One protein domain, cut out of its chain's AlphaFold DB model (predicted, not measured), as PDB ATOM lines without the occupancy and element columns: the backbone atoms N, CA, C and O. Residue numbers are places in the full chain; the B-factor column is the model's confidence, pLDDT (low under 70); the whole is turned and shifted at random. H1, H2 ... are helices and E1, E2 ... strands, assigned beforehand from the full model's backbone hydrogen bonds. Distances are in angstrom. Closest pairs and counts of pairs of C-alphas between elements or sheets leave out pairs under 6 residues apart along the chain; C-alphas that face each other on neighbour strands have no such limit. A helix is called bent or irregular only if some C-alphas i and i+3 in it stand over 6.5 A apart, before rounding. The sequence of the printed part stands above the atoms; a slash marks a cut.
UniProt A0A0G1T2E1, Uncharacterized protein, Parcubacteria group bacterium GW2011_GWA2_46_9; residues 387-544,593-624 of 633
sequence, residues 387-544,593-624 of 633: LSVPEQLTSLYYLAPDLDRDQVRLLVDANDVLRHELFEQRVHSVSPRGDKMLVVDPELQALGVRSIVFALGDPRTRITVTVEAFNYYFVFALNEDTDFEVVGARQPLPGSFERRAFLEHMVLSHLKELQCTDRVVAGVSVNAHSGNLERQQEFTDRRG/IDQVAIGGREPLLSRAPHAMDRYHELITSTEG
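Overview. This is residues 387 to 544 and 593 to 624 of the 633 residues of an uncharacterized protein of Parcubacteria group bacterium GW2011_GWA2_46_9 (UniProt A0A0G1T2E1). A strongly twisted sheet of five strands has H4 lying across one face, and H2 packs on H4 on the side away from the sheet, with H6 against one part of H2. H1 crosses the E4 edge of the sheet, and H5 sits by the E5 edge, next to a loop whose residues 526 to 531 stand free. The 190 printed residues have six named helices and five named strands, along the chain H1 H2 E1 H3 E2 E3 E4 H4 H5 E5 H6; the sheet's order is E4 E3 E2 E1 E5, mixed, and the class is mixed, helices and strands. The whole is compact, with a radius of gyration of the C-alphas of 16.4 A and spans of 49 by 40 by 35 A.

Arrangement. H1, residues 390 to 399, is on the sheet at a height of 9.7 A, over the edge strand E4, residues 472 to 478, and only just not over E3, residues 463 to 469, on which 2 of its C-alphas fall. On the local plane H1 and E4 stand at 74 degrees, across the strands; their closest C-alphas, those of Leu 393 and Phe 474, are 6.4 A apart. H2, residues 405 to 424, touches H4, residues 497 to 516, the same way at a shallow tilt of 33 degrees, only just short of steep; the closest C-alphas are those of Val 412 and Ala 501, 5.6 A. H4 is irregular, C-alphas 499 and 502 being 7.4 A apart, and has a kink of 40 degrees near residue 504. With residues 499 to 503 alone it touches H1, about perpendicular at 87 degrees, closest at the C-alphas of Tyr 397 and Arg 500, 5.5 A. H4 is on the sheet at a height of 10.4 A, over E3, E2, residues 449 to 456, and E1, residues 435 to 438; on the local plane it stands at 69 degrees to E2, across the strands. H1, H4 and H5, residues 532 to 540, form two layers with the sheet, helices on one face of it. H3, residues 442 to 446, only grazes the sheet. E2, E3 and E4 form a meander, each strand the antiparallel neighbour of the one before, with hairpins E2 and E3 and E3 and E4; N 453 and O 466 are 2.8 A apart, N 465 and O 476 2.8 A. E1 is antiparallel to E2, with N 437 and O 452 at 2.8 A, and parallel to the edge strand E5, residues 604 to 607, with N 436 and O 604 at 2.8 A. The closest C-alphas of H5 and E5, those of Phe 539 and Leu 604, are 7.9 A apart. H6, residues 613 to 623, touches H2 at residues 407 to 411 of H2 alone, opposite ways at a shallow tilt of 25 degrees, closest at the C-alphas of Gln 407 and Ile 619, 6.3 A. In H2, H3 and H5 every O i to N i+4 pair is within hydrogen-bond range; in H4 14 of 16 are, in H6 5 of 7, and in H1 2 of 6, beside 6 of 7 O i to N i+3 pairs.

Along the chain. H1 begins at C-alpha 390, (19.353, -25.239, 150.604), and is 15.6 A long. H2 is 29.0 A long, H4 24.4 A, H6 15.9 A and H5 12.4 A; H3 is 6.1 A. E2 is 21.4 A long, E4 19.3 A, E3 18.7 A, E5 10.2 A and E1 9.6 A. H4 ends at C-alpha 516, (-0.879, -5.192, 144.884), and H6 at C-alpha 623, (25.149, 8.559, 150.522).

Size, cuts and confidence. The C-alphas farthest apart, those of Val 596 and Gly 624, are 53.5 A apart. Residues 545 to 592 are cut out, and C-alphas 544 and 593 are 8.2 A apart across the cut. The links E4 to H4 and H4 to H5 are long. The mean pLDDT of the printed part is 81.1; residues 494 to 498, 523 to 542, 593 to 601 and 621 to 624 are under 70.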
ATOM      1  N   LEU A 387      18.484 -25.511 140.770       84.81
ATOM      2  CA  LEU A 387      19.082 -25.570 142.101       84.81
ATOM      3  C   LEU A 387      17.987 -25.419 143.157       84.81
ATOM      4  O   LEU A 387      17.363 -24.368 143.265       84.81
ATOM      5  N   SER A 388      17.761 -26.465 143.946       82.12
ATOM      6  CA  SER A 388      16.774 -26.483 145.045       82.12
ATOM      7  C   SER A 388      17.373 -26.921 146.386       82.12
ATOM      8  O   SER A 388      16.688 -26.933 147.407       82.12
ATOM      9  N   VAL A 389      18.663 -27.269 146.393       80.62
ATOM     10  CA  VAL A 389      19.404 -27.689 147.585       80.62
ATOM     11  C   VAL A 389      19.678 -26.455 148.459       80.62
ATOM     12  O   VAL A 389      20.296 -25.510 147.956       80.62
ATOM     13  N   PRO A 390      19.257 -26.424 149.741       77.56
ATOM     14  CA  PRO A 390      19.353 -25.239 150.604       77.56
ATOM     15  C   PRO A 390      20.745 -24.613 150.649       77.56
ATOM     16  O   PRO A 390      20.892 -23.396 150.563       77.56
ATOM     17  N   GLU A 391      21.782 -25.443 150.706       72.62
ATOM     18  CA  GLU A 391      23.176 -25.021 150.752       72.62
ATOM     19  C   GLU A 391      23.596 -24.291 149.470       72.62
ATOM     20  O   GLU A 391      24.371 -23.338 149.535       72.62
ATOM     21  N   GLN A 392      23.073 -24.693 148.307       78.25
ATOM     22  CA  GLN A 392      23.346 -24.029 147.027       78.25
ATOM     23  C   GLN A 392      22.572 -22.719 146.892       78.25
ATOM     24  O   GLN A 392      23.089 -21.756 146.328       78.25
ATOM     25  N   LEU A 393      21.364 -22.648 147.453       81.19
ATOM     26  CA  LEU A 393      20.564 -21.424 147.473       81.19
ATOM     27  C   LEU A 393      21.259 -20.301 148.252       81.19
ATOM     28  O   LEU A 393      21.126 -19.139 147.873       81.19
ATOM     29  N   THR A 394      22.076 -20.633 149.261       78.06
ATOM     30  CA  THR A 394      22.856 -19.622 149.994       78.06
ATOM     31  C   THR A 394      23.797 -18.819 149.097       78.06
ATOM     32  O   THR A 394      24.093 -17.673 149.419       78.06
ATOM     33  N   SER A 395      24.229 -19.363 147.952       80.62
ATOM     34  CA  SER A 395      25.091 -18.639 147.009       80.62
ATOM     35  C   SER A 395      24.422 -17.390 146.420       80.62
ATOM     36  O   SER A 395      25.121 -16.417 146.144       80.62
ATOM     37  N   LEU A 396      23.083 -17.356 146.322       83.06
ATOM     38  CA  LEU A 396      22.347 -16.153 145.922       83.06
ATOM     39  C   LEU A 396      22.534 -14.997 146.905       83.06
ATOM     40  O   LEU A 396      22.561 -13.846 146.481       83.06
ATOM     41  N   TYR A 397      22.687 -15.281 148.202       84.88
ATOM     42  CA  TYR A 397      22.881 -14.239 149.217       84.88
ATOM     43  C   TYR A 397      24.184 -13.473 149.004       84.88
ATOM     44  O   TYR A 397      24.257 -12.280 149.268       84.88
ATOM     45  N   TYR A 398      25.203 -14.143 148.470       79.44
ATOM     46  CA  TYR A 398      26.514 -13.551 148.209       79.44
ATOM     47  C   TYR A 398      26.624 -12.924 146.813       79.44
ATOM     48  O   TYR A 398      27.668 -12.370 146.472       79.44
ATOM     49  N   LEU A 399      25.560 -12.986 146.003       82.38
ATOM     50  CA  LEU A 399      25.434 -12.133 144.821       82.38
ATOM     51  C   LEU A 399      24.987 -10.712 145.178       82.38
ATOM     52  O   LEU A 399      25.046  -9.843 144.313       82.38
ATOM     53  N   ALA A 400      24.543 -10.477 146.415       82.38
ATOM     54  CA  ALA A 400      24.085  -9.171 146.856       82.38
ATOM     55  C   ALA A 400      25.169  -8.084 146.678       82.38
ATOM     56  O   ALA A 400      26.368  -8.377 146.764       82.38
ATOM     57  N   PRO A 401      24.753  -6.831 146.425       81.50
ATOM     58  CA  PRO A 401      25.644  -5.683 146.438       81.50
ATOM     59  C   PRO A 401      26.299  -5.502 147.815       81.50
ATOM     60  O   PRO A 401      25.829  -6.030 148.825       81.50
ATOM     61  N   ASP A 402      27.408  -4.762 147.844       77.69
ATOM     62  CA  ASP A 402      28.159  -4.533 149.079       77.69
ATOM     63  C   ASP A 402      27.440  -3.439 149.858       77.69
ATOM     64  O   ASP A 402      27.619  -2.256 149.588       77.69
ATOM     65  N   LEU A 403      26.582  -3.863 150.782       80.88
ATOM     66  CA  LEU A 403      25.813  -2.981 151.649       80.88
ATOM     67  C   LEU A 403      26.518  -2.834 152.996       80.88
ATOM     68  O   LEU A 403      26.966  -3.820 153.592       80.88
ATOM     69  N   ASP A 404      26.592  -1.607 153.501       82.06
ATOM     70  CA  ASP A 404      27.032  -1.381 154.872       82.06
ATOM     71  C   ASP A 404      25.962  -1.822 155.893       82.06
ATOM     72  O   ASP A 404      24.835  -2.195 155.555       82.06
ATOM     73  N   ARG A 405      26.314  -1.810 157.182       79.94
ATOM     74  CA  ARG A 405      25.406  -2.272 158.245       79.94
ATOM     75  C   ARG A 405      24.124  -1.445 158.353       79.94
ATOM     76  O   ARG A 405      23.086  -2.013 158.690       79.94
ATOM     77  N   ASP A 406      24.194  -0.142 158.107       83.12
ATOM     78  CA  ASP A 406      23.036   0.742 158.226       83.12
ATOM     79  C   ASP A 406      22.090   0.531 157.038       83.12
ATOM     80  O   ASP A 406      20.880   0.402 157.231       83.12
ATOM     81  N   GLN A 407      22.636   0.374 155.830       87.06
ATOM     82  CA  GLN A 407      21.889   0.015 154.624       87.06
ATOM     83  C   GLN A 407      21.209  -1.351 154.756       87.06
ATOM     84  O   GLN A 407      20.026  -1.481 154.440       87.06
ATOM     85  N   VAL A 408      21.914  -2.362 155.277       84.44
ATOM     86  CA  VAL A 408      21.329  -3.687 155.545       84.44
ATOM     87  C   VAL A 408      20.155  -3.575 156.511       84.44
ATOM     88  O   VAL A 408      19.102  -4.159 156.266       84.44
ATOM     89  N   ARG A 409      20.305  -2.807 157.595       84.38
ATOM     90  CA  ARG A 409      19.230  -2.611 158.570       84.38
ATOM     91  C   ARG A 409      18.014  -1.922 157.949       84.38
ATOM     92  O   ARG A 409      16.901  -2.394 158.147       84.38
ATOM     93  N   LEU A 410      18.220  -0.859 157.170       88.94
ATOM     94  CA  LEU A 410      17.137  -0.189 156.440       88.94
ATOM     95  C   LEU A 410      16.408  -1.152 155.496       88.94
ATOM     96  O   LEU A 410      15.188  -1.076 155.359       88.94
ATOM     97  N   LEU A 411      17.144  -2.066 154.865       90.31
ATOM     98  CA  LEU A 411      16.575  -3.059 153.962       90.31
ATOM     99  C   LEU A 411      15.746  -4.113 154.703       90.31
ATOM    100  O   LEU A 411      14.671  -4.475 154.233       90.31
ATOM    101  N   VAL A 412      16.212  -4.565 155.872       86.75
ATOM    102  CA  VAL A 412      15.453  -5.466 156.756       86.75
ATOM    103  C   VAL A 412      14.147  -4.806 157.200       86.75
ATOM    104  O   VAL A 412      13.082  -5.388 156.996       86.75
ATOM    105  N   ASP A 413      14.207  -3.566 157.696       89.00
ATOM    106  CA  ASP A 413      13.018  -2.807 158.105       89.00
ATOM    107  C   ASP A 413      12.044  -2.626 156.917       89.00
ATOM    108  O   ASP A 413      10.827  -2.779 157.049       89.00
ATOM    109  N   ALA A 414      12.569  -2.348 155.718       92.56
ATOM    110  CA  ALA A 414      11.765  -2.220 154.505       92.56
ATOM    111  C   ALA A 414      11.112  -3.544 154.073       92.56
ATOM    112  O   ALA A 414      10.004  -3.522 153.532       92.56
ATOM    113  N   ASN A 415      11.761  -4.686 154.309       91.56
ATOM    114  CA  ASN A 415      11.194  -5.999 154.006       91.56
ATOM    115  C   ASN A 415      10.002  -6.316 154.905       91.56
ATOM    116  O   ASN A 415       8.989  -6.794 154.400       91.56
ATOM    117  N   ASP A 416      10.065  -5.989 156.194       88.75
ATOM    118  CA  ASP A 416       8.926  -6.170 157.103       88.75
ATOM    119  C   ASP A 416       7.726  -5.318 156.677       88.75
ATOM    120  O   ASP A 416       6.590  -5.796 156.633       88.75
ATOM    121  N   VAL A 417       7.982  -4.081 156.238       91.81
ATOM    122  CA  VAL A 417       6.949  -3.233 155.631       91.81
ATOM    123  C   VAL A 417       6.381  -3.870 154.356       91.81
ATOM    124  O   VAL A 417       5.164  -3.872 154.177       91.81
ATOM    125  N   LEU A 418       7.217  -4.446 153.483       92.94
ATOM    126  CA  LEU A 418       6.754  -5.134 152.269       92.94
ATOM    127  C   LEU A 418       5.880  -6.354 152.583       92.94
ATOM    128  O   LEU A 418       4.872  -6.541 151.903       92.94
ATOM    129  N   ARG A 419       6.216  -7.158 153.603       90.06
ATOM    130  CA  ARG A 419       5.386  -8.296 154.049       90.06
ATOM    131  C   ARG A 419       3.998  -7.820 154.485       90.06
ATOM    132  O   ARG A 419       2.983  -8.367 154.051       90.06
ATOM    133  N   HIS A 420       3.943  -6.754 155.284       87.69
ATOM    134  CA  HIS A 420       2.679  -6.146 155.702       87.69
ATOM    135  C   HIS A 420       1.881  -5.585 154.517       87.69
ATOM    136  O   HIS A 420       0.692  -5.870 154.387       87.69
ATOM    137  N   GLU A 421       2.527  -4.850 153.609       91.44
ATOM    138  CA  GLU A 421       1.887  -4.309 152.405       91.44
ATOM    139  C   GLU A 421       1.331  -5.428 151.504       91.44
ATOM    140  O   GLU A 421       0.193  -5.332 151.046       91.44
ATOM    141  N   LEU A 422       2.092  -6.510 151.300       90.56
ATOM    142  CA  LEU A 422       1.674  -7.695 150.542       90.56
ATOM    143  C   LEU A 422       0.440  -8.368 151.135       90.56
ATOM    144  O   LEU A 422      -0.387  -8.884 150.388       90.56
ATOM    145  N   PHE A 423       0.295  -8.367 152.457       85.12
ATOM    146  CA  PHE A 423      -0.887  -8.910 153.114       85.12
ATOM    147  C   PHE A 423      -2.092  -7.958 153.003       85.12
ATOM    148  O   PHE A 423      -3.177  -8.348 152.552       85.12
ATOM    149  N   GLU A 424      -1.911  -6.689 153.377       85.81
ATOM    150  CA  GLU A 424      -3.005  -5.722 153.489       85.81
ATOM    151  C   GLU A 424      -3.550  -5.266 152.132       85.81
ATOM    152  O   GLU A 424      -4.772  -5.188 151.922       85.81
ATOM    153  N   GLN A 425      -2.644  -4.990 151.195       89.44
ATOM    154  CA  GLN A 425      -2.945  -4.369 149.905       89.44
ATOM    155  C   GLN A 425      -3.164  -5.392 148.791       89.44
ATOM    156  O   GLN A 425      -3.448  -4.994 147.666       89.44
ATOM    157  N   ARG A 426      -3.107  -6.699 149.087       88.19
ATOM    158  CA  ARG A 426      -3.331  -7.761 148.097       88.19
ATOM    159  C   ARG A 426      -4.646  -7.577 147.347       88.19
ATOM    160  O   ARG A 426      -5.722  -7.538 147.968       88.19
ATOM    161  N   VAL A 427      -4.540  -7.545 146.021       88.38
ATOM    162  CA  VAL A 427      -5.659  -7.501 145.076       88.38
ATOM    163  C   VAL A 427      -5.619  -8.729 144.178       88.38
ATOM    164  O   VAL A 427      -6.576  -9.490 144.167       88.38
ATOM    165  N   HIS A 428      -4.520  -8.970 143.471       88.50
ATOM    166  CA  HIS A 428      -4.427  -9.991 142.426       88.50
ATOM    167  C   HIS A 428      -3.794 -11.285 142.941       88.50
ATOM    168  O   HIS A 428      -2.923 -11.266 143.812       88.50
ATOM    169  N   SER A 429      -4.229 -12.428 142.405       87.81
ATOM    170  CA  SER A 429      -3.612 -13.723 142.691       87.81
ATOM    171  C   SER A 429      -2.434 -14.016 141.757       87.81
ATOM    172  O   SER A 429      -2.329 -13.468 140.651       87.81
ATOM    173  N   VAL A 430      -1.566 -14.943 142.178       89.19
ATOM    174  CA  VAL A 430      -0.643 -15.598 141.240       89.19
ATOM    175  C   VAL A 430      -1.481 -16.403 140.245       89.19
ATOM    176  O   VAL A 430      -2.484 -17.026 140.609       89.19
ATOM    177  N   SER A 431      -1.106 -16.357 138.973       84.50
ATOM    178  CA  SER A 431      -1.777 -17.118 137.923       84.50
ATOM    179  C   SER A 431      -1.634 -18.625 138.180       84.50
ATOM    180  O   SER A 431      -0.545 -19.070 138.549       84.50
ATOM    181  N   PRO A 432      -2.659 -19.459 137.911       79.81
ATOM    182  CA  PRO A 432      -2.518 -20.917 137.984       79.81
ATOM    183  C   PRO A 432      -1.400 -21.488 137.098       79.81
ATOM    184  O   PRO A 432      -0.883 -22.563 137.384       79.81
ATOM    185  N   ARG A 433      -1.015 -20.777 136.028       79.69
ATOM    186  CA  ARG A 433       0.111 -21.136 135.142       79.69
ATOM    187  C   ARG A 433       1.473 -20.666 135.665       79.69
ATOM    188  O   ARG A 433       2.499 -20.987 135.073       79.69
ATOM    189  N   GLY A 434       1.472 -19.868 136.726       88.38
ATOM    190  CA  GLY A 434       2.605 -19.084 137.186       88.38
ATOM    191  C   GLY A 434       2.800 -17.778 136.411       88.38
ATOM    192  O   GLY A 434       2.222 -17.552 135.344       88.38
ATOM    193  N   ASP A 435       3.646 -16.923 136.973       90.12
ATOM    194  CA  ASP A 435       3.955 -15.574 136.512       90.12
ATOM    195  C   ASP A 435       5.460 -15.391 136.395       90.12
ATOM    196  O   ASP A 435       6.165 -15.440 137.398       90.12
ATOM    197  N   LYS A 436       5.959 -15.171 135.177       92.88
ATOM    198  CA  LYS A 436       7.374 -14.915 134.900       92.88
ATOM    199  C   LYS A 436       7.601 -13.413 134.739       92.88
ATOM    200  O   LYS A 436       7.280 -12.827 133.704       92.88
ATOM    201  N   MET A 437       8.193 -12.810 135.764       93.38
ATOM    202  CA  MET A 437       8.617 -11.413 135.803       93.38
ATOM    203  C   MET A 437      10.008 -11.282 135.181       93.38
ATOM    204  O   MET A 437      10.987 -11.779 135.730       93.38
ATOM    205  N   LEU A 438      10.109 -10.628 134.027       92.56
ATOM    206  CA  LEU A 438      11.389 -10.311 133.395       92.56
ATOM    207  C   LEU A 438      12.033  -9.123 134.118       92.56
ATOM    208  O   LEU A 438      11.400  -8.075 134.273       92.56
ATOM    209  N   VAL A 439      13.292  -9.287 134.521       92.62
ATOM    210  CA  VAL A 439      14.052  -8.259 135.236       92.62
ATOM    211  C   VAL A 439      14.583  -7.229 134.244       92.62
ATOM    212  O   VAL A 439      15.302  -7.553 133.296       92.62
ATOM    213  N   VAL A 440      14.207  -5.971 134.465       90.44
ATOM    214  CA  VAL A 440      14.624  -4.820 133.646       90.44
ATOM    215  C   VAL A 440      15.543  -3.856 134.395       90.44
ATOM    216  O   VAL A 440      16.104  -2.961 133.771       90.44
ATOM    217  N   ASP A 441      15.695  -4.046 135.705       93.19
ATOM    218  CA  ASP A 441      16.567  -3.236 136.547       93.19
ATOM    219  C   ASP A 441      18.053  -3.463 136.184       93.19
ATOM    220  O   ASP A 441      18.488  -4.621 136.135       93.19
ATOM    221  N   PRO A 442      18.840  -2.402 135.917       90.94
ATOM    222  CA  PRO A 442      20.235  -2.544 135.499       90.94
ATOM    223  C   PRO A 442      21.152  -3.199 136.539       90.94
ATOM    224  O   PRO A 442      22.067  -3.929 136.156       90.94
ATOM    225  N   GLU A 443      20.931  -2.960 137.835       90.25
ATOM    226  CA  GLU A 443      21.770  -3.514 138.902       90.25
ATOM    227  C   GLU A 443      21.528  -5.016 139.034       90.25
ATOM    228  O   GLU A 443      22.473  -5.806 138.993       90.25
ATOM    229  N   LEU A 444      20.264  -5.445 139.045       91.38
ATOM    230  CA  LEU A 444      19.920  -6.868 139.039       91.38
ATOM    231  C   LEU A 444      20.433  -7.593 137.783       91.38
ATOM    232  O   LEU A 444      20.919  -8.723 137.876       91.38
ATOM    233  N   GLN A 445      20.383  -6.944 136.614       91.31
ATOM    234  CA  GLN A 445      20.958  -7.494 135.382       91.31
ATOM    235  C   GLN A 445      22.485  -7.632 135.462       91.31
ATOM    236  O   GLN A 445      23.030  -8.634 134.992       91.31
ATOM    237  N   ALA A 446      23.182  -6.674 136.084       87.62
ATOM    238  CA  ALA A 446      24.624  -6.756 136.324       87.62
ATOM    239  C   ALA A 446      24.988  -7.914 137.269       87.62
ATOM    240  O   ALA A 446      25.997  -8.595 137.056       87.62
ATOM    241  N   LEU A 447      24.120  -8.205 138.244       88.00
ATOM    242  CA  LEU A 447      24.202  -9.383 139.119       88.00
ATOM    243  C   LEU A 447      23.799 -10.695 138.419       88.00
ATOM    244  O   LEU A 447      23.844 -11.763 139.023       88.00
ATOM    245  N   GLY A 448      23.433 -10.636 137.136       88.81
ATOM    246  CA  GLY A 448      23.099 -11.793 136.314       88.81
ATOM    247  C   GLY A 448      21.661 -12.283 136.452       88.81
ATOM    248  O   GLY A 448      21.326 -13.286 135.820       88.81
ATOM    249  N   VAL A 449      20.809 -11.605 137.225       92.12
ATOM    250  CA  VAL A 449      19.394 -11.962 137.381       92.12
ATOM    251  C   VAL A 449      18.631 -11.582 136.112       92.12
ATOM    252  O   VAL A 449      18.678 -10.445 135.648       92.12
ATOM    253  N   ARG A 450      17.920 -12.550 135.530       91.56
ATOM    254  CA  ARG A 450      17.175 -12.395 134.269       91.56
ATOM    255  C   ARG A 450      15.671 -12.372 134.484       91.56
ATOM    256  O   ARG A 450      14.957 -11.631 133.808       91.56
ATOM    257  N   SER A 451      15.171 -13.207 135.389       94.25
ATOM    258  CA  SER A 451      13.741 -13.295 135.662       94.25
ATOM    259  C   SER A 451      13.440 -13.899 137.031       94.25
ATOM    260  O   SER A 451      14.281 -14.572 137.625       94.25
ATOM    261  N   ILE A 452      12.223 -13.667 137.516       97.00
ATOM    262  CA  ILE A 452      11.670 -14.297 138.715       97.00
ATOM    263  C   ILE A 452      10.328 -14.914 138.328       97.00
ATOM    264  O   ILE A 452       9.467 -14.226 137.780       97.00
ATOM    265  N   VAL A 453      10.148 -16.208 138.580       95.56
ATOM    266  CA  VAL A 453       8.885 -16.913 138.347       95.56
ATOM    267  C   VAL A 453       8.194 -17.172 139.677       95.56
ATOM    268  O   VAL A 453       8.796 -17.750 140.576       95.56
ATOM    269  N   PHE A 454       6.926 -16.791 139.778       95.88
ATOM    270  CA  PHE A 454       6.049 -17.098 140.905       95.88
ATOM    271  C   PHE A 454       5.026 -18.145 140.476       95.88
ATOM    272  O   PHE A 454       4.337 -17.954 139.476       95.88
ATOM    273  N   ALA A 455       4.903 -19.247 141.209       93.25
ATOM    274  CA  ALA A 455       3.926 -20.300 140.938       93.25
ATOM    275  C   ALA A 455       3.245 -20.763 142.230       93.25
ATOM    276  O   ALA A 455       3.855 -20.747 143.294       93.25
ATOM    277  N   LEU A 456       1.986 -21.195 142.146       90.25
ATOM    278  CA  LEU A 456       1.279 -21.762 143.298       90.25
ATOM    279  C   LEU A 456       1.922 -23.097 143.709       90.25
ATOM    280  O   LEU A 456       2.152 -23.965 142.865       90.25
ATOM    281  N   GLY A 457       2.219 -23.246 144.998       86.44
ATOM    282  CA  GLY A 457       2.771 -24.466 145.585       86.44
ATOM    283  C   GLY A 457       1.700 -25.472 146.017       86.44
ATOM    284  O   GLY A 457       0.506 -25.294 145.777       86.44
ATOM    285  N   ASP A 458       2.146 -26.533 146.695       81.81
ATOM    286  CA  ASP A 458       1.285 -27.491 147.396       81.81
ATOM    287  C   ASP A 458       1.651 -27.519 148.897       81.81
ATOM    288  O   ASP A 458       2.751 -27.964 149.253       81.81
ATOM    289  N   PRO A 459       0.791 -27.006 149.804       83.25
ATOM    290  CA  PRO A 459      -0.533 -26.418 149.558       83.25
ATOM    291  C   PRO A 459      -0.486 -25.074 148.805       83.25
ATOM    292  O   PRO A 459       0.510 -24.353 148.870       83.25
ATOM    293  N   ARG A 460      -1.603 -24.697 148.157       83.12
ATOM    294  CA  ARG A 460      -1.746 -23.451 147.362       83.12
ATOM    295  C   ARG A 460      -1.568 -22.155 148.151       83.12
ATOM    296  O   ARG A 460      -1.427 -21.096 147.554       83.12
ATOM    297  N   THR A 461      -1.554 -22.239 149.479       80.94
ATOM    298  CA  THR A 461      -1.224 -21.121 150.366       80.94
ATOM    299  C   THR A 461       0.249 -20.700 150.272       80.94
ATOM    300  O   THR A 461       0.622 -19.652 150.791       80.94
ATOM    301  N   ARG A 462       1.086 -21.497 149.594       89.25
ATOM    302  CA  ARG A 462       2.514 -21.249 149.370       89.25
ATOM    303  C   ARG A 462       2.784 -20.808 147.939       89.25
ATOM    304  O   ARG A 462       2.107 -21.248 147.009       89.25
ATOM    305  N   ILE A 463       3.834 -20.014 147.755       93.00
ATOM    306  CA  ILE A 463       4.299 -19.579 146.433       93.00
ATOM    307  C   ILE A 463       5.692 -20.151 146.193       93.00
ATOM    308  O   ILE A 463       6.637 -19.806 146.894       93.00
ATOM    309  N   THR A 464       5.839 -21.013 145.194       94.62
ATOM    310  CA  THR A 464       7.152 -21.424 144.691       94.62
ATOM    311  C   THR A 464       7.758 -20.266 143.906       94.62
ATOM    312  O   THR A 464       7.130 -19.736 142.987       94.62
ATOM    313  N   VAL A 465       8.978 -19.883 144.267       96.44
ATOM    314  CA  VAL A 465       9.754 -18.819 143.634       96.44
ATOM    315  C   VAL A 465      10.934 -19.443 142.906       96.44
ATOM    316  O   VAL A 465      11.725 -20.170 143.506       96.44
ATOM    317  N   THR A 466      11.072 -19.119 141.625       95.44
ATOM    318  CA  THR A 466      12.217 -19.513 140.805       95.44
ATOM    319  C   THR A 466      12.945 -18.272 140.311       95.44
ATOM    320  O   THR A 466      12.429 -17.554 139.456       95.44
ATOM    321  N   VAL A 467      14.150 -18.024 140.813       94.94
ATOM    322  CA  VAL A 467      15.015 -16.932 140.348       94.94
ATOM    323  C   VAL A 467      15.929 -17.463 139.246       94.94
ATOM    324  O   VAL A 467      16.760 -18.336 139.484       94.94
ATOM    325  N   GLU A 468      15.780 -16.944 138.029       92.56
ATOM    326  CA  GLU A 468      16.700 -17.200 136.919       92.56
ATOM    327  C   GLU A 468      17.888 -16.243 137.039       92.56
ATOM    328  O   GLU A 468      17.748 -15.045 136.782       92.56
ATOM    329  N   ALA A 469      19.057 -16.764 137.413       90.00
ATOM    330  CA  ALA A 469      20.290 -15.991 137.509       90.00
ATOM    331  C   ALA A 469      21.439 -16.715 136.797       90.00
ATOM    332  O   ALA A 469      21.686 -17.903 137.005       90.00
ATOM    333  N   PHE A 470      22.146 -15.986 135.933       87.81
ATOM    334  CA  PHE A 470      23.130 -16.534 135.001       87.81
ATOM    335  C   PHE A 470      22.551 -17.710 134.199       87.81
ATOM    336  O   PHE A 470      21.626 -17.514 133.417       87.81
ATOM    337  N   ASN A 471      23.103 -18.913 134.357       85.00
ATOM    338  CA  ASN A 471      22.682 -20.110 133.632       85.00
ATOM    339  C   ASN A 471      21.814 -21.055 134.483       85.00
ATOM    340  O   ASN A 471      21.549 -22.169 134.040       85.00
ATOM    341  N   TYR A 472      21.369 -20.612 135.664       88.50
ATOM    342  CA  TYR A 472      20.724 -21.442 136.684       88.50
ATOM    343  C   TYR A 472      19.336 -20.933 137.082       88.50
ATOM    344  O   TYR A 472      19.054 -19.733 137.031       88.50
ATOM    345  N   TYR A 473      18.494 -21.859 137.549       90.75
ATOM    346  CA  TYR A 473      17.216 -21.567 138.200       90.75
ATOM    347  C   TYR A 473      17.275 -21.932 139.679       90.75
ATOM    348  O   TYR A 473      17.304 -23.109 140.029       90.75
ATOM    349  N   PHE A 474      17.254 -20.935 140.553       92.25
ATOM    350  CA  PHE A 474      17.242 -21.128 141.999       92.25
ATOM    351  C   PHE A 474      15.803 -21.207 142.496       92.25
ATOM    352  O   PHE A 474      15.047 -20.253 142.318       92.25
ATOM    353  N   VAL A 475      15.425 -22.328 143.105       93.44
ATOM    354  CA  VAL A 475      14.038 -22.636 143.463       93.44
ATOM    355  C   VAL A 475      13.881 -22.751 144.974       93.44
ATOM    356  O   VAL A 475      14.495 -23.604 145.611       93.44
ATOM    357  N   PHE A 476      13.010 -21.917 145.533       93.81
ATOM    358  CA  PHE A 476      12.609 -21.922 146.940       93.81
ATOM    359  C   PHE A 476      11.113 -21.614 147.076       93.81
ATOM    360  O   PHE A 476      10.421 -21.447 146.074       93.81
ATOM    361  N   ALA A 477      10.577 -21.585 148.295       93.50
ATOM    362  CA  ALA A 477       9.174 -21.260 148.542       93.50
ATOM    363  C   ALA A 477       9.024 -20.038 149.450       93.50
ATOM    364  O   ALA A 477       9.883 -19.766 150.280       93.50
ATOM    365  N   LEU A 478       7.899 -19.343 149.311       93.06
ATOM    366  CA  LEU A 478       7.358 -18.415 150.293       93.06
ATOM    367  C   LEU A 478       6.198 -19.099 151.015       93.06
ATOM    368  O   LEU A 478       5.325 -19.694 150.366       93.06
ATOM    369  N   ASN A 479       6.195 -19.032 152.341       87.56
ATOM    370  CA  ASN A 479       5.079 -19.510 153.149       87.56
ATOM    371  C   ASN A 479       3.933 -18.481 153.213       87.56
ATOM    372  O   ASN A 479       3.944 -17.473 152.507       87.56
ATOM    373  N   GLU A 480       2.921 -18.761 154.036       80.94
ATOM    374  CA  GLU A 480       1.738 -17.900 154.197       80.94
ATOM    375  C   GLU A 480       2.070 -16.495 154.707       80.94
ATOM    376  O   GLU A 480       1.397 -15.537 154.329       80.94
ATOM    377  N   ASP A 481       3.132 -16.383 155.504       82.00
ATOM    378  CA  ASP A 481       3.639 -15.137 156.075       82.00
ATOM    379  C   ASP A 481       4.704 -14.486 155.171       82.00
ATOM    380  O   ASP A 481       5.351 -13.513 155.550       82.00
ATOM    381  N   THR A 482       4.868 -14.993 153.942       87.25
ATOM    382  CA  THR A 482       5.850 -14.560 152.932       87.25
ATOM    383  C   THR A 482       7.319 -14.762 153.323       87.25
ATOM    384  O   THR A 482       8.214 -14.158 152.731       87.25
ATOM    385  N   ASP A 483       7.589 -15.669 154.262       86.75
ATOM    386  CA  ASP A 483       8.947 -16.055 154.637       86.75
ATOM    387  C   ASP A 483       9.514 -17.152 153.738       86.75
ATOM    388  O   ASP A 483       8.805 -18.025 153.234       86.75
ATOM    389  N   PHE A 484      10.835 -17.106 153.564       89.00
ATOM    390  CA  PHE A 484      11.574 -17.995 152.680       89.00
ATOM    391  C   PHE A 484      11.741 -19.379 153.316       89.00
ATOM    392  O   PHE A 484      12.353 -19.530 154.375       89.00
ATOM    393  N   GLU A 485      11.270 -20.405 152.618       88.31
ATOM    394  CA  GLU A 485      11.355 -21.804 153.018       88.31
ATOM    395  C   GLU A 485      12.005 -22.674 151.940       88.31
ATOM    396  O   GLU A 485      11.922 -22.426 150.733       88.31
ATOM    397  N   VAL A 486      12.594 -23.773 152.397       85.56
ATOM    398  CA  VAL A 486      13.005 -24.884 151.544       85.56
ATOM    399  C   VAL A 486      11.761 -25.591 150.998       85.56
ATOM    400  O   VAL A 486      10.880 -26.018 151.758       85.56
ATOM    401  N   VAL A 487      11.703 -25.760 149.675       82.69
ATOM    402  CA  VAL A 487      10.609 -26.478 148.998       82.69
ATOM    403  C   VAL A 487      10.498 -27.898 149.553       82.69
ATOM    404  O   VAL A 487      11.484 -28.617 149.666       82.69
ATOM    405  N   GLY A 488       9.284 -28.311 149.922       75.44
ATOM    406  CA  GLY A 488       8.991 -29.668 150.397       75.44
ATOM    407  C   GLY A 488       9.386 -29.973 151.849       75.44
ATOM    408  O   GLY A 488       8.762 -30.839 152.454       75.44
ATOM    409  N   ALA A 489      10.345 -29.251 152.443       73.50
ATOM    410  CA  ALA A 489      10.793 -29.492 153.821       73.50
ATOM    411  C   ALA A 489      10.078 -28.625 154.874       73.50
ATOM    412  O   ALA A 489      10.082 -28.976 156.052       73.50
ATOM    413  N   ARG A 490       9.449 -27.510 154.462       73.94
ATOM    414  CA  ARG A 490       8.798 -26.526 155.360       73.94
ATOM    415  C   ARG A 490       9.727 -25.967 156.445       73.94
ATOM    416  O   ARG A 490       9.289 -25.634 157.541       73.94
ATOM    417  N   GLN A 491      11.021 -25.926 156.151       76.94
ATOM    418  CA  GLN A 491      12.045 -25.365 157.022       76.94
ATOM    419  C   GLN A 491      12.472 -24.005 156.477       76.94
ATOM    420  O   GLN A 491      12.487 -23.840 155.252       76.94
ATOM    421  N   PRO A 492      12.833 -23.045 157.346       79.06
ATOM    422  CA  PRO A 492      13.364 -21.769 156.898       79.06
ATOM    423  C   PRO A 492      14.633 -21.991 156.078       79.06
ATOM    424  O   PRO A 492      15.425 -22.897 156.353       79.06
ATOM    425  N   LEU A 493      14.826 -21.155 155.064       76.94
ATOM    426  CA  LEU A 493      16.052 -21.177 154.278       76.94
ATOM    427  C   LEU A 493      17.254 -20.797 155.170       76.94
ATOM    428  O   LEU A 493      17.179 -19.797 155.889       76.94
ATOM    429  N   PRO A 494      18.347 -21.584 155.175       69.62
ATOM    430  CA  PRO A 494      19.478 -21.359 156.073       69.62
ATOM    431  C   PRO A 494      20.227 -20.067 155.724       69.62
ATOM    432  O   PRO A 494      20.626 -19.882 154.582       69.62
ATOM    433  N   GLY A 495      20.478 -19.198 156.704       65.50
ATOM    434  CA  GLY A 495      21.202 -17.934 156.521       65.50
ATOM    435  C   GLY A 495      20.735 -16.855 157.502       65.50
ATOM    436  O   GLY A 495      19.627 -16.937 158.030       65.50
ATOM    437  N   SER A 496      21.575 -15.851 157.778       65.94
ATOM    438  CA  SER A 496      21.185 -14.731 158.652       65.94
ATOM    439  C   SER A 496      20.230 -13.770 157.930       65.94
ATOM    440  O   SER A 496      20.282 -13.648 156.702       65.94
ATOM    441  N   PHE A 497      19.370 -13.078 158.685       67.19
ATOM    442  CA  PHE A 497      18.403 -12.113 158.140       67.19
ATOM    443  C   PHE A 497      19.092 -10.988 157.355       67.19
ATOM    444  O   PHE A 497      18.634 -10.594 156.289       67.19
ATOM    445  N   GLU A 498      20.253 -10.545 157.831       69.94
ATOM    446  CA  GLU A 498      21.099  -9.545 157.180       69.94
ATOM    447  C   GLU A 498      21.574 -10.020 155.807       69.94
ATOM    448  O   GLU A 498      21.494  -9.289 154.824       69.94
ATOM    449  N   ARG A 499      22.034 -11.275 155.719       74.31
ATOM    450  CA  ARG A 499      22.583 -11.839 154.477       74.31
ATOM    451  C   ARG A 499      21.511 -12.069 153.417       74.31
ATOM    452  O   ARG A 499      21.795 -11.973 152.229       74.31
ATOM    453  N   ARG A 500      20.282 -12.373 153.833       83.38
ATOM    454  CA  ARG A 500      19.160 -12.611 152.913       83.38
ATOM    455  C   ARG A 500      18.373 -11.344 152.562       83.38
ATOM    456  O   ARG A 500      17.584 -11.394 151.623       83.38
ATOM    457  N   ALA A 501      18.599 -10.225 153.258       87.44
ATOM    458  CA  ALA A 501      17.786  -9.010 153.157       87.44
ATOM    459  C   ALA A 501      17.625  -8.501 151.715       87.44
ATOM    460  O   ALA A 501      16.516  -8.176 151.298       87.44
ATOM    461  N   PHE A 502      18.705  -8.487 150.929       91.00
ATOM    462  CA  PHE A 502      18.656  -8.050 149.532       91.00
ATOM    463  C   PHE A 502      17.810  -8.970 148.648       91.00
ATOM    464  O   PHE A 502      16.966  -8.499 147.884       91.00
ATOM    465  N   LEU A 503      17.993 -10.288 148.779       91.69
ATOM    466  CA  LEU A 503      17.216 -11.263 148.016       91.69
ATOM    467  C   LEU A 503      15.728 -11.194 148.383       91.69
ATOM    468  O   LEU A 503      14.876 -11.216 147.495       91.69
ATOM    469  N   GLU A 504      15.424 -11.087 149.678       92.81
ATOM    470  CA  GLU A 504      14.061 -10.875 150.165       92.81
ATOM    471  C   GLU A 504      13.447  -9.621 149.549       92.81
ATOM    472  O   GLU A 504      12.365  -9.698 148.972       92.81
ATOM    473  N   HIS A 505      14.162  -8.496 149.582       94.88
ATOM    474  CA  HIS A 505      13.666  -7.241 149.034       94.88
ATOM    475  C   HIS A 505      13.354  -7.346 147.542       94.88
ATOM    476  O   HIS A 505      12.280  -6.940 147.095       94.88
ATOM    477  N   MET A 506      14.277  -7.936 146.777       95.38
ATOM    478  CA  MET A 506      14.114  -8.168 145.346       95.38
ATOM    479  C   MET A 506      12.853  -8.994 145.069       95.38
ATOM    480  O   MET A 506      12.007  -8.585 144.275       95.38
ATOM    481  N   VAL A 507      12.695 -10.145 145.724       96.38
ATOM    482  CA  VAL A 507      11.568 -11.060 145.485       96.38
ATOM    483  C   VAL A 507      10.244 -10.446 145.935       96.38
ATOM    484  O   VAL A 507       9.281 -10.450 145.165       96.38
ATOM    485  N   LEU A 508      10.186  -9.899 147.151       96.50
ATOM    486  CA  LEU A 508       8.960  -9.348 147.729       96.50
ATOM    487  C   LEU A 508       8.486  -8.105 146.975       96.50
ATOM    488  O   LEU A 508       7.286  -7.957 146.757       96.50
ATOM    489  N   SER A 509       9.393  -7.251 146.500       96.56
ATOM    490  CA  SER A 509       8.997  -6.068 145.725       96.56
ATOM    491  C   SER A 509       8.434  -6.435 144.351       96.56
ATOM    492  O   SER A 509       7.421  -5.876 143.931       96.56
ATOM    493  N   HIS A 510       9.007  -7.439 143.675       96.44
ATOM    494  CA  HIS A 510       8.438  -7.957 142.423       96.44
ATOM    495  C   HIS A 510       7.081  -8.640 142.650       96.44
ATOM    496  O   HIS A 510       6.166  -8.475 141.840       96.44
ATOM    497  N   LEU A 511       6.929  -9.376 143.756       95.94
ATOM    498  CA  LEU A 511       5.652  -9.976 144.139       95.94
ATOM    499  C   LEU A 511       4.604  -8.905 144.477       95.94
ATOM    500  O   LEU A 511       3.439  -9.051 144.108       95.94
ATOM    501  N   LYS A 512       5.010  -7.813 145.132       95.12
ATOM    502  CA  LYS A 512       4.130  -6.691 145.469       95.12
ATOM    503  C   LYS A 512       3.610  -6.015 144.214       95.12
ATOM    504  O   LYS A 512       2.407  -5.791 144.115       95.12
ATOM    505  N   GLU A 513       4.480  -5.730 143.251       92.88
ATOM    506  CA  GLU A 513       4.058  -5.171 141.967       92.88
ATOM    507  C   GLU A 513       3.025  -6.090 141.294       92.88
ATOM    508  O   GLU A 513       1.977  -5.608 140.870       92.88
ATOM    509  N   LEU A 514       3.254  -7.411 141.307       91.25
ATOM    510  CA  LEU A 514       2.336  -8.416 140.759       91.25
ATOM    511  C   LEU A 514       0.976  -8.486 141.474       91.25
ATOM    512  O   LEU A 514      -0.053  -8.599 140.811       91.25
ATOM    513  N   GLN A 515       0.956  -8.468 142.808       91.19
ATOM    514  CA  GLN A 515      -0.253  -8.755 143.592       91.19
ATOM    515  C   GLN A 515      -1.010  -7.512 144.068       91.19
ATOM    516  O   GLN A 515      -2.203  -7.603 144.362       91.19
ATOM    517  N   CYS A 516      -0.341  -6.369 144.196       90.56
ATOM    518  CA  CYS A 516      -0.879  -5.192 144.884       90.56
ATOM    519  C   CYS A 516      -0.986  -3.955 143.986       90.56
ATOM    520  O   CYS A 516      -1.544  -2.947 144.416       90.56
ATOM    521  N   THR A 517      -0.453  -3.993 142.762       85.31
ATOM    522  CA  THR A 517      -0.429  -2.828 141.867       85.31
ATOM    523  C   THR A 517      -0.951  -3.169 140.476       85.31
ATOM    524  O   THR A 517      -0.908  -4.318 140.048       85.31
ATOM    525  N   ASP A 518      -1.359  -2.138 139.736       79.19
ATOM    526  CA  ASP A 518      -1.686  -2.238 138.308       79.19
ATOM    527  C   ASP A 518      -0.525  -1.741 137.418       79.19
ATOM    528  O   ASP A 518      -0.716  -1.384 136.257       79.19
ATOM    529  N   ARG A 519       0.695  -1.662 137.974       81.12
ATOM    530  CA  ARG A 519       1.895  -1.126 137.301       81.12
ATOM    531  C   ARG A 519       2.646  -2.167 136.471       81.12
ATOM    532  O   ARG A 519       3.582  -1.824 135.748       81.12
ATOM    533  N   VAL A 520       2.241  -3.431 136.556       82.06
ATOM    534  CA  VAL A 520       2.854  -4.518 135.797       82.06
ATOM    535  C   VAL A 520       2.541  -4.377 134.312       82.06
ATOM    536  O   VAL A 520       1.400  -4.191 133.896       82.06
ATOM    537  N   VAL A 521       3.581  -4.499 133.491       81.06
ATOM    538  CA  VAL A 521       3.490  -4.386 132.034       81.06
ATOM    539  C   VAL A 521       3.644  -5.769 131.410       81.06
ATOM    540  O   VAL A 521       4.534  -6.529 131.789       81.06
ATOM    541  N   ALA A 522       2.817  -6.098 130.416       74.31
ATOM    542  CA  ALA A 522       2.939  -7.357 129.684       74.31
ATOM    543  C   ALA A 522       4.335  -7.500 129.040       74.31
ATOM    544  O   ALA A 522       4.844  -6.590 128.377       74.31
ATOM    545  N   GLY A 523       4.968  -8.660 129.215       63.56
ATOM    546  CA  GLY A 523       6.270  -8.956 128.626       63.56
ATOM    547  C   GLY A 523       6.146  -9.307 127.142       63.56
ATOM    548  O   GLY A 523       5.451 -10.255 126.778       63.56
ATOM    549  N   VAL A 524       6.842  -8.582 126.260       61.56
ATOM    550  CA  VAL A 524       6.920  -8.941 124.830       61.56
ATOM    551  C   VAL A 524       7.902 -10.105 124.646       61.56
ATOM    552  O   VAL A 524       9.061  -9.995 125.043       61.56
ATOM    553  N   SER A 525       7.433 -11.208 124.052       52.88
ATOM    554  CA  SER A 525       8.281 -12.317 123.580       52.88
ATOM    555  C   SER A 525       8.699 -12.020 122.142       52.88
ATOM    556  O   SER A 525       7.863 -11.589 121.351       52.88
ATOM    557  N   VAL A 526       9.963 -12.281 121.797       45.66
ATOM    558  CA  VAL A 526      10.552 -12.018 120.466       45.66
ATOM    559  C   VAL A 526       9.782 -12.720 119.329       45.66
ATOM    560  O   VAL A 526       9.854 -12.285 118.185       45.66
ATOM    561  N   ASN A 527       8.972 -13.742 119.640       41.25
ATOM    562  CA  ASN A 527       8.273 -14.568 118.650       41.25
ATOM    563  C   ASN A 527       6.743 -14.375 118.586       41.25
ATOM    564  O   ASN A 527       6.078 -15.098 117.847       41.25
ATOM    565  N   ALA A 528       6.149 -13.433 119.324       47.16
ATOM    566  CA  ALA A 528       4.690 -13.299 119.371       47.16
ATOM    567  C   ALA A 528       4.155 -12.149 118.506       47.16
ATOM    568  O   ALA A 528       4.341 -10.979 118.823       47.16
ATOM    569  N   HIS A 529       3.440 -12.512 117.438       42.91
ATOM    570  CA  HIS A 529       2.741 -11.602 116.521       42.91
ATOM    571  C   HIS A 529       1.310 -11.231 116.980       42.91
ATOM    572  O   HIS A 529       0.548 -10.676 116.192       42.91
ATOM    573  N   SER A 530       0.917 -11.523 118.227       44.00
ATOM    574  CA  SER A 530      -0.385 -11.121 118.788       44.00
ATOM    575  C   SER A 530      -0.255  -9.891 119.693       44.00
ATOM    576  O   SER A 530       0.703  -9.746 120.455       44.00
ATOM    577  N   GLY A 531      -1.197  -8.957 119.536       51.00
ATOM    578  CA  GLY A 531      -1.108  -7.583 120.026       51.00
ATOM    579  C   GLY A 531      -1.096  -7.442 121.551       51.00
ATOM    580  O   GLY A 531      -1.739  -8.197 122.275       51.00
ATOM    581  N   ASN A 532      -0.409  -6.401 122.035       53.56
ATOM    582  CA  ASN A 532      -0.304  -6.031 123.457       53.56
ATOM    583  C   ASN A 532      -1.651  -5.979 124.207       53.56
ATOM    584  O   ASN A 532      -1.668  -6.206 125.414       53.56
ATOM    585  N   LEU A 533      -2.762  -5.702 123.511       52.97
ATOM    586  CA  LEU A 533      -4.092  -5.566 124.110       52.97
ATOM    587  C   LEU A 533      -4.648  -6.900 124.641       52.97
ATOM    588  O   LEU A 533      -5.200  -6.931 125.736       52.97
ATOM    589  N   GLU A 534      -4.459  -8.006 123.911       55.16
ATOM    590  CA  GLU A 534      -4.937  -9.338 124.323       55.16
ATOM    591  C   GLU A 534      -4.163  -9.851 125.543       55.16
ATOM    592  O   GLU A 534      -4.745 -10.438 126.448       55.16
ATOM    593  N   ARG A 535      -2.857  -9.566 125.620       59.91
ATOM    594  CA  ARG A 535      -2.019  -9.931 126.776       59.91
ATOM    595  C   ARG A 535      -2.296  -9.081 128.010       59.91
ATOM    596  O   ARG A 535      -2.232  -9.597 129.121       59.91
ATOM    597  N   GLN A 536      -2.601  -7.795 127.831       58.59
ATOM    598  CA  GLN A 536      -3.077  -6.954 128.931       58.59
ATOM    599  C   GLN A 536      -4.426  -7.454 129.453       58.59
ATOM    600  O   GLN A 536      -4.569  -7.600 130.661       58.59
ATOM    601  N   GLN A 537      -5.359  -7.809 128.564       57.06
ATOM    602  CA  GLN A 537      -6.634  -8.422 128.952       57.06
ATOM    603  C   GLN A 537      -6.449  -9.788 129.632       57.06
ATOM    604  O   GLN A 537      -7.135 -10.082 130.605       57.06
ATOM    605  N   GLU A 538      -5.497 -10.621 129.195       60.22
ATOM    606  CA  GLU A 538      -5.145 -11.860 129.908       60.22
ATOM    607  C   GLU A 538      -4.601 -11.598 131.317       60.22
ATOM    608  O   GLU A 538      -4.857 -12.387 132.227       60.22
ATOM    609  N   PHE A 539      -3.873 -10.497 131.510       62.56
ATOM    610  CA  PHE A 539      -3.348 -10.117 132.815       62.56
ATOM    611  C   PHE A 539      -4.438  -9.566 133.748       62.56
ATOM    612  O   PHE A 539      -4.438  -9.926 134.923       62.56
ATOM    613  N   THR A 540      -5.363  -8.733 133.250       59.31
ATOM    614  CA  THR A 540      -6.380  -8.048 134.072       59.31
ATOM    615  C   THR A 540      -7.681  -8.833 134.244       59.31
ATOM    616  O   THR A 540      -8.233  -8.856 135.341       59.31
ATOM    617  N   ASP A 541      -8.174  -9.505 133.200       53.59
ATOM    618  CA  ASP A 541      -9.556 -10.016 133.169       53.59
ATOM    619  C   ASP A 541      -9.651 -11.512 133.517       53.59
ATOM    620  O   ASP A 541     -10.741 -12.037 133.748       53.59
ATOM    621  N   ARG A 542      -8.515 -12.225 133.568       61.50
ATOM    622  CA  ARG A 542      -8.461 -13.688 133.768       61.50
ATOM    623  C   ARG A 542      -7.774 -14.126 135.063       61.50
ATOM    624  O   ARG A 542      -7.485 -15.312 135.221       61.50
ATOM    625  N   ARG A 543      -7.529 -13.206 136.000       76.06
ATOM    626  CA  ARG A 543      -6.969 -13.524 137.322       76.06
ATOM    627  C   ARG A 543      -8.032 -13.541 138.408       76.06
ATOM    628  O   ARG A 543      -8.943 -12.711 138.431       76.06
ATOM    629  N   GLY A 544      -7.842 -14.458 139.350       83.69
ATOM    630  CA  GLY A 544      -8.528 -14.397 140.627       83.69
ATOM    631  C   GLY A 544      -8.107 -13.129 141.359       83.69
ATOM    632  O   GLY A 544      -6.920 -12.797 141.393       83.69
ATOM    633  N   ILE A 593     -12.353 -16.375 135.367       64.06
ATOM    634  CA  ILE A 593     -13.485 -16.421 134.419       64.06
ATOM    635  C   ILE A 593     -13.337 -17.530 133.355       64.06
ATOM    636  O   ILE A 593     -14.346 -18.042 132.879       64.06
ATOM    637  N   ASP A 594     -12.112 -17.940 133.000       59.16
ATOM    638  CA  ASP A 594     -11.877 -18.872 131.887       59.16
ATOM    639  C   ASP A 594     -10.732 -19.868 132.154       59.16
ATOM    640  O   ASP A 594      -9.652 -19.796 131.567       59.16
ATOM    641  N   GLN A 595     -10.956 -20.825 133.062       54.69
ATOM    642  CA  GLN A 595      -9.965 -21.869 133.379       54.69
ATOM    643  C   GLN A 595      -9.570 -22.727 132.153       54.69
ATOM    644  O   GLN A 595      -8.477 -23.290 132.132       54.69
ATOM    645  N   VAL A 596     -10.427 -22.812 131.124       44.91
ATOM    646  CA  VAL A 596     -10.216 -23.627 129.913       44.91
ATOM    647  C   VAL A 596      -9.370 -22.883 128.865       44.91
ATOM    648  O   VAL A 596      -8.475 -23.493 128.278       44.91
ATOM    649  N   ALA A 597      -9.562 -21.570 128.666       48.19
ATOM    650  CA  ALA A 597      -8.682 -20.759 127.806       48.19
ATOM    651  C   ALA A 597      -7.296 -20.490 128.424       48.19
ATOM    652  O   ALA A 597      -6.340 -20.184 127.710       48.19
ATOM    653  N   ILE A 598      -7.147 -20.680 129.738       52.41
ATOM    654  CA  ILE A 598      -5.859 -20.702 130.455       52.41
ATOM    655  C   ILE A 598      -5.083 -22.020 130.178       52.41
ATOM    656  O   ILE A 598      -4.029 -22.257 130.754       52.41
ATOM    657  N   GLY A 599      -5.517 -22.864 129.233       47.91
ATOM    658  CA  GLY A 599      -4.902 -24.147 128.843       47.91
ATOM    659  C   GLY A 599      -3.496 -24.113 128.208       47.91
ATOM    660  O   GLY A 599      -3.151 -25.015 127.446       47.91
ATOM    661  N   GLY A 600      -2.670 -23.104 128.490       57.69
ATOM    662  CA  GLY A 600      -1.252 -23.086 128.123       57.69
ATOM    663  C   GLY A 600      -0.358 -23.580 129.265       57.69
ATOM    664  O   GLY A 600      -0.675 -23.408 130.436       57.69
ATOM    665  N   ARG A 601       0.780 -24.200 128.928       63.25
ATOM    666  CA  ARG A 601       1.719 -24.764 129.921       63.25
ATOM    667  C   ARG A 601       2.728 -23.757 130.478       63.25
ATOM    668  O   ARG A 601       3.333 -24.025 131.506       63.25
ATOM    669  N   GLU A 602       2.931 -22.631 129.798       75.44
ATOM    670  CA  GLU A 602       3.970 -21.656 130.155       75.44
ATOM    671  C   GLU A 602       3.443 -20.549 131.081       75.44
ATOM    672  O   GLU A 602       2.270 -20.180 130.951       75.44
ATOM    673  N   PRO A 603       4.283 -19.986 131.967       84.62
ATOM    674  CA  PRO A 603       3.896 -18.881 132.842       84.62
ATOM    675  C   PRO A 603       3.595 -17.597 132.058       84.62
ATOM    676  O   PRO A 603       4.128 -17.369 130.969       84.62
ATOM    677  N   LEU A 604       2.753 -16.729 132.625       83.88
ATOM    678  CA  LEU A 604       2.433 -15.430 132.030       83.88
ATOM    679  C   LEU A 604       3.655 -14.505 132.096       83.88
ATOM    680  O   LEU A 604       4.225 -14.290 133.163       83.88
ATOM    681  N   LEU A 605       4.054 -13.942 130.955       85.25
ATOM    682  CA  LEU A 605       5.225 -13.068 130.856       85.25
ATOM    683  C   LEU A 605       4.866 -11.622 131.197       85.25
ATOM    684  O   LEU A 605       4.022 -11.017 130.536       85.25
ATOM    685  N   SER A 606       5.569 -11.052 132.172       86.69
ATOM    686  CA  SER A 606       5.316  -9.711 132.705       86.69
ATOM    687  C   SER A 606       6.619  -8.978 133.048       86.69
ATOM    688  O   SER A 606       7.692  -9.577 133.067       86.69
ATOM    689  N   ARG A 607       6.551  -7.666 133.287       88.38
ATOM    690  CA  ARG A 607       7.654  -6.795 133.727       88.38
ATOM    691  C   ARG A 607       7.158  -5.893 134.855       88.38
ATOM    692  O   ARG A 607       6.053  -5.369 134.748       88.38
ATOM    693  N   ALA A 608       7.986  -5.656 135.868       89.75
ATOM    694  CA  ALA A 608       7.731  -4.670 136.923       89.75
ATOM    695  C   ALA A 608       8.872  -3.638 136.956       89.75
ATOM    696  O   ALA A 608       9.837  -3.821 137.695       89.75
ATOM    697  N   PRO A 609       8.804  -2.573 136.132       88.12
ATOM    698  CA  PRO A 609       9.887  -1.593 136.016       88.12
ATOM    699  C   PRO A 609      10.214  -0.850 137.315       88.12
ATOM    700  O   PRO A 609      11.330  -0.378 137.458       88.12
ATOM    701  N   HIS A 610       9.253  -0.774 138.238       91.50
ATOM    702  CA  HIS A 610       9.338  -0.008 139.483       91.50
ATOM    703  C   HIS A 610       9.638  -0.869 140.716       91.50
ATOM    704  O   HIS A 610       9.626  -0.370 141.839       91.50
ATOM    705  N   ALA A 611       9.890  -2.172 140.536       93.25
ATOM    706  CA  ALA A 611      10.061  -3.091 141.659       93.25
ATOM    707  C   ALA A 611      11.269  -2.743 142.545       93.25
ATOM    708  O   ALA A 611      11.237  -3.025 143.735       93.25
ATOM    709  N   MET A 612      12.320  -2.128 141.995       94.88
ATOM    710  CA  MET A 612      13.540  -1.801 142.745       94.88
ATOM    711  C   MET A 612      13.635  -0.329 143.173       94.88
ATOM    712  O   MET A 612      14.593   0.032 143.850       94.88
ATOM    713  N   ASP A 613      12.646   0.518 142.855       94.19
ATOM    714  CA  ASP A 613      12.694   1.963 143.144       94.19
ATOM    715  C   ASP A 613      12.919   2.239 144.644       94.19
ATOM    716  O   ASP A 613      13.771   3.046 145.010       94.19
ATOM    717  N   ARG A 614      12.226   1.499 145.526       92.25
ATOM    718  CA  ARG A 614      12.368   1.643 146.988       92.25
ATOM    719  C   ARG A 614      13.777   1.298 147.469       92.25
ATOM    720  O   ARG A 614      14.307   1.988 148.333       92.25
ATOM    721  N   TYR A 615      14.381   0.243 146.925       93.50
ATOM    722  CA  TYR A 615      15.758  -0.132 147.242       93.50
ATOM    723  C   TYR A 615      16.726   0.987 146.848       93.50
ATOM    724  O   TYR A 615      17.507   1.435 147.686       93.50
ATOM    725  N   HIS A 616      16.600   1.504 145.621       93.00
ATOM    726  CA  HIS A 616      17.438   2.591 145.108       93.00
ATOM    727  C   HIS A 616      17.320   3.868 145.946       93.00
ATOM    728  O   HIS A 616      18.325   4.512 146.244       93.00
ATOM    729  N   GLU A 617      16.117   4.222 146.396       91.44
ATOM    730  CA  GLU A 617      15.893   5.355 147.306       91.44
ATOM    731  C   GLU A 617      16.569   5.157 148.678       91.44
ATOM    732  O   GLU A 617      17.184   6.082 149.220       91.44
ATOM    733  N   LEU A 618      16.499   3.950 149.249       88.00
ATOM    734  CA  LEU A 618      17.095   3.637 150.555       88.00
ATOM    735  C   LEU A 618      18.629   3.694 150.522       88.00
ATOM    736  O   LEU A 618      19.248   4.239 151.439       88.00
ATOM    737  N   ILE A 619      19.249   3.180 149.458       83.06
ATOM    738  CA  ILE A 619      20.715   3.165 149.342       83.06
ATOM    739  C   ILE A 619      21.292   4.526 148.925       83.06
ATOM    740  O   ILE A 619      22.386   4.875 149.349       83.06
ATOM    741  N   THR A 620      20.562   5.342 148.155       80.31
ATOM    742  CA  THR A 620      21.037   6.680 147.746       80.31
ATOM    743  C   THR A 620      20.829   7.742 148.829       80.31
ATOM    744  O   THR A 620      21.627   8.670 148.958       80.31
ATOM    745  N   SER A 621      19.788   7.609 149.660       63.22
ATOM    746  CA  SER A 621      19.531   8.531 150.780       63.22
ATOM    747  C   SER A 621      20.580   8.456 151.898       63.22
ATOM    748  O   SER A 621      20.753   9.425 152.640       63.22
ATOM    749  N   THR A 622      21.329   7.354 151.988       56.06
ATOM    750  CA  THR A 622      22.446   7.180 152.930       56.06
ATOM    751  C   THR A 622      23.752   7.809 152.427       56.06
ATOM    752  O   THR A 622      24.505   8.361 153.232       56.06
ATOM    753  N   GLU A 623      23.985   7.870 151.111       50.66
ATOM    754  CA  GLU A 623      25.149   8.559 150.522       50.66
ATOM    755  C   GLU A 623      25.073  10.098 150.647       50.66
ATOM    756  O   GLU A 623      26.098  10.783 150.673       50.66
ATOM    757  N   GLY A 624      23.866  10.663 150.791       41.16
ATOM    758  CA  GLY A 624      23.620  12.111 150.883       41.16
ATOM    759  C   GLY A 624      23.790  12.748 152.272       41.16
ATOM    760  O   GLY A 624      23.673  13.967 152.395       41.16
TER     761      GLY A 624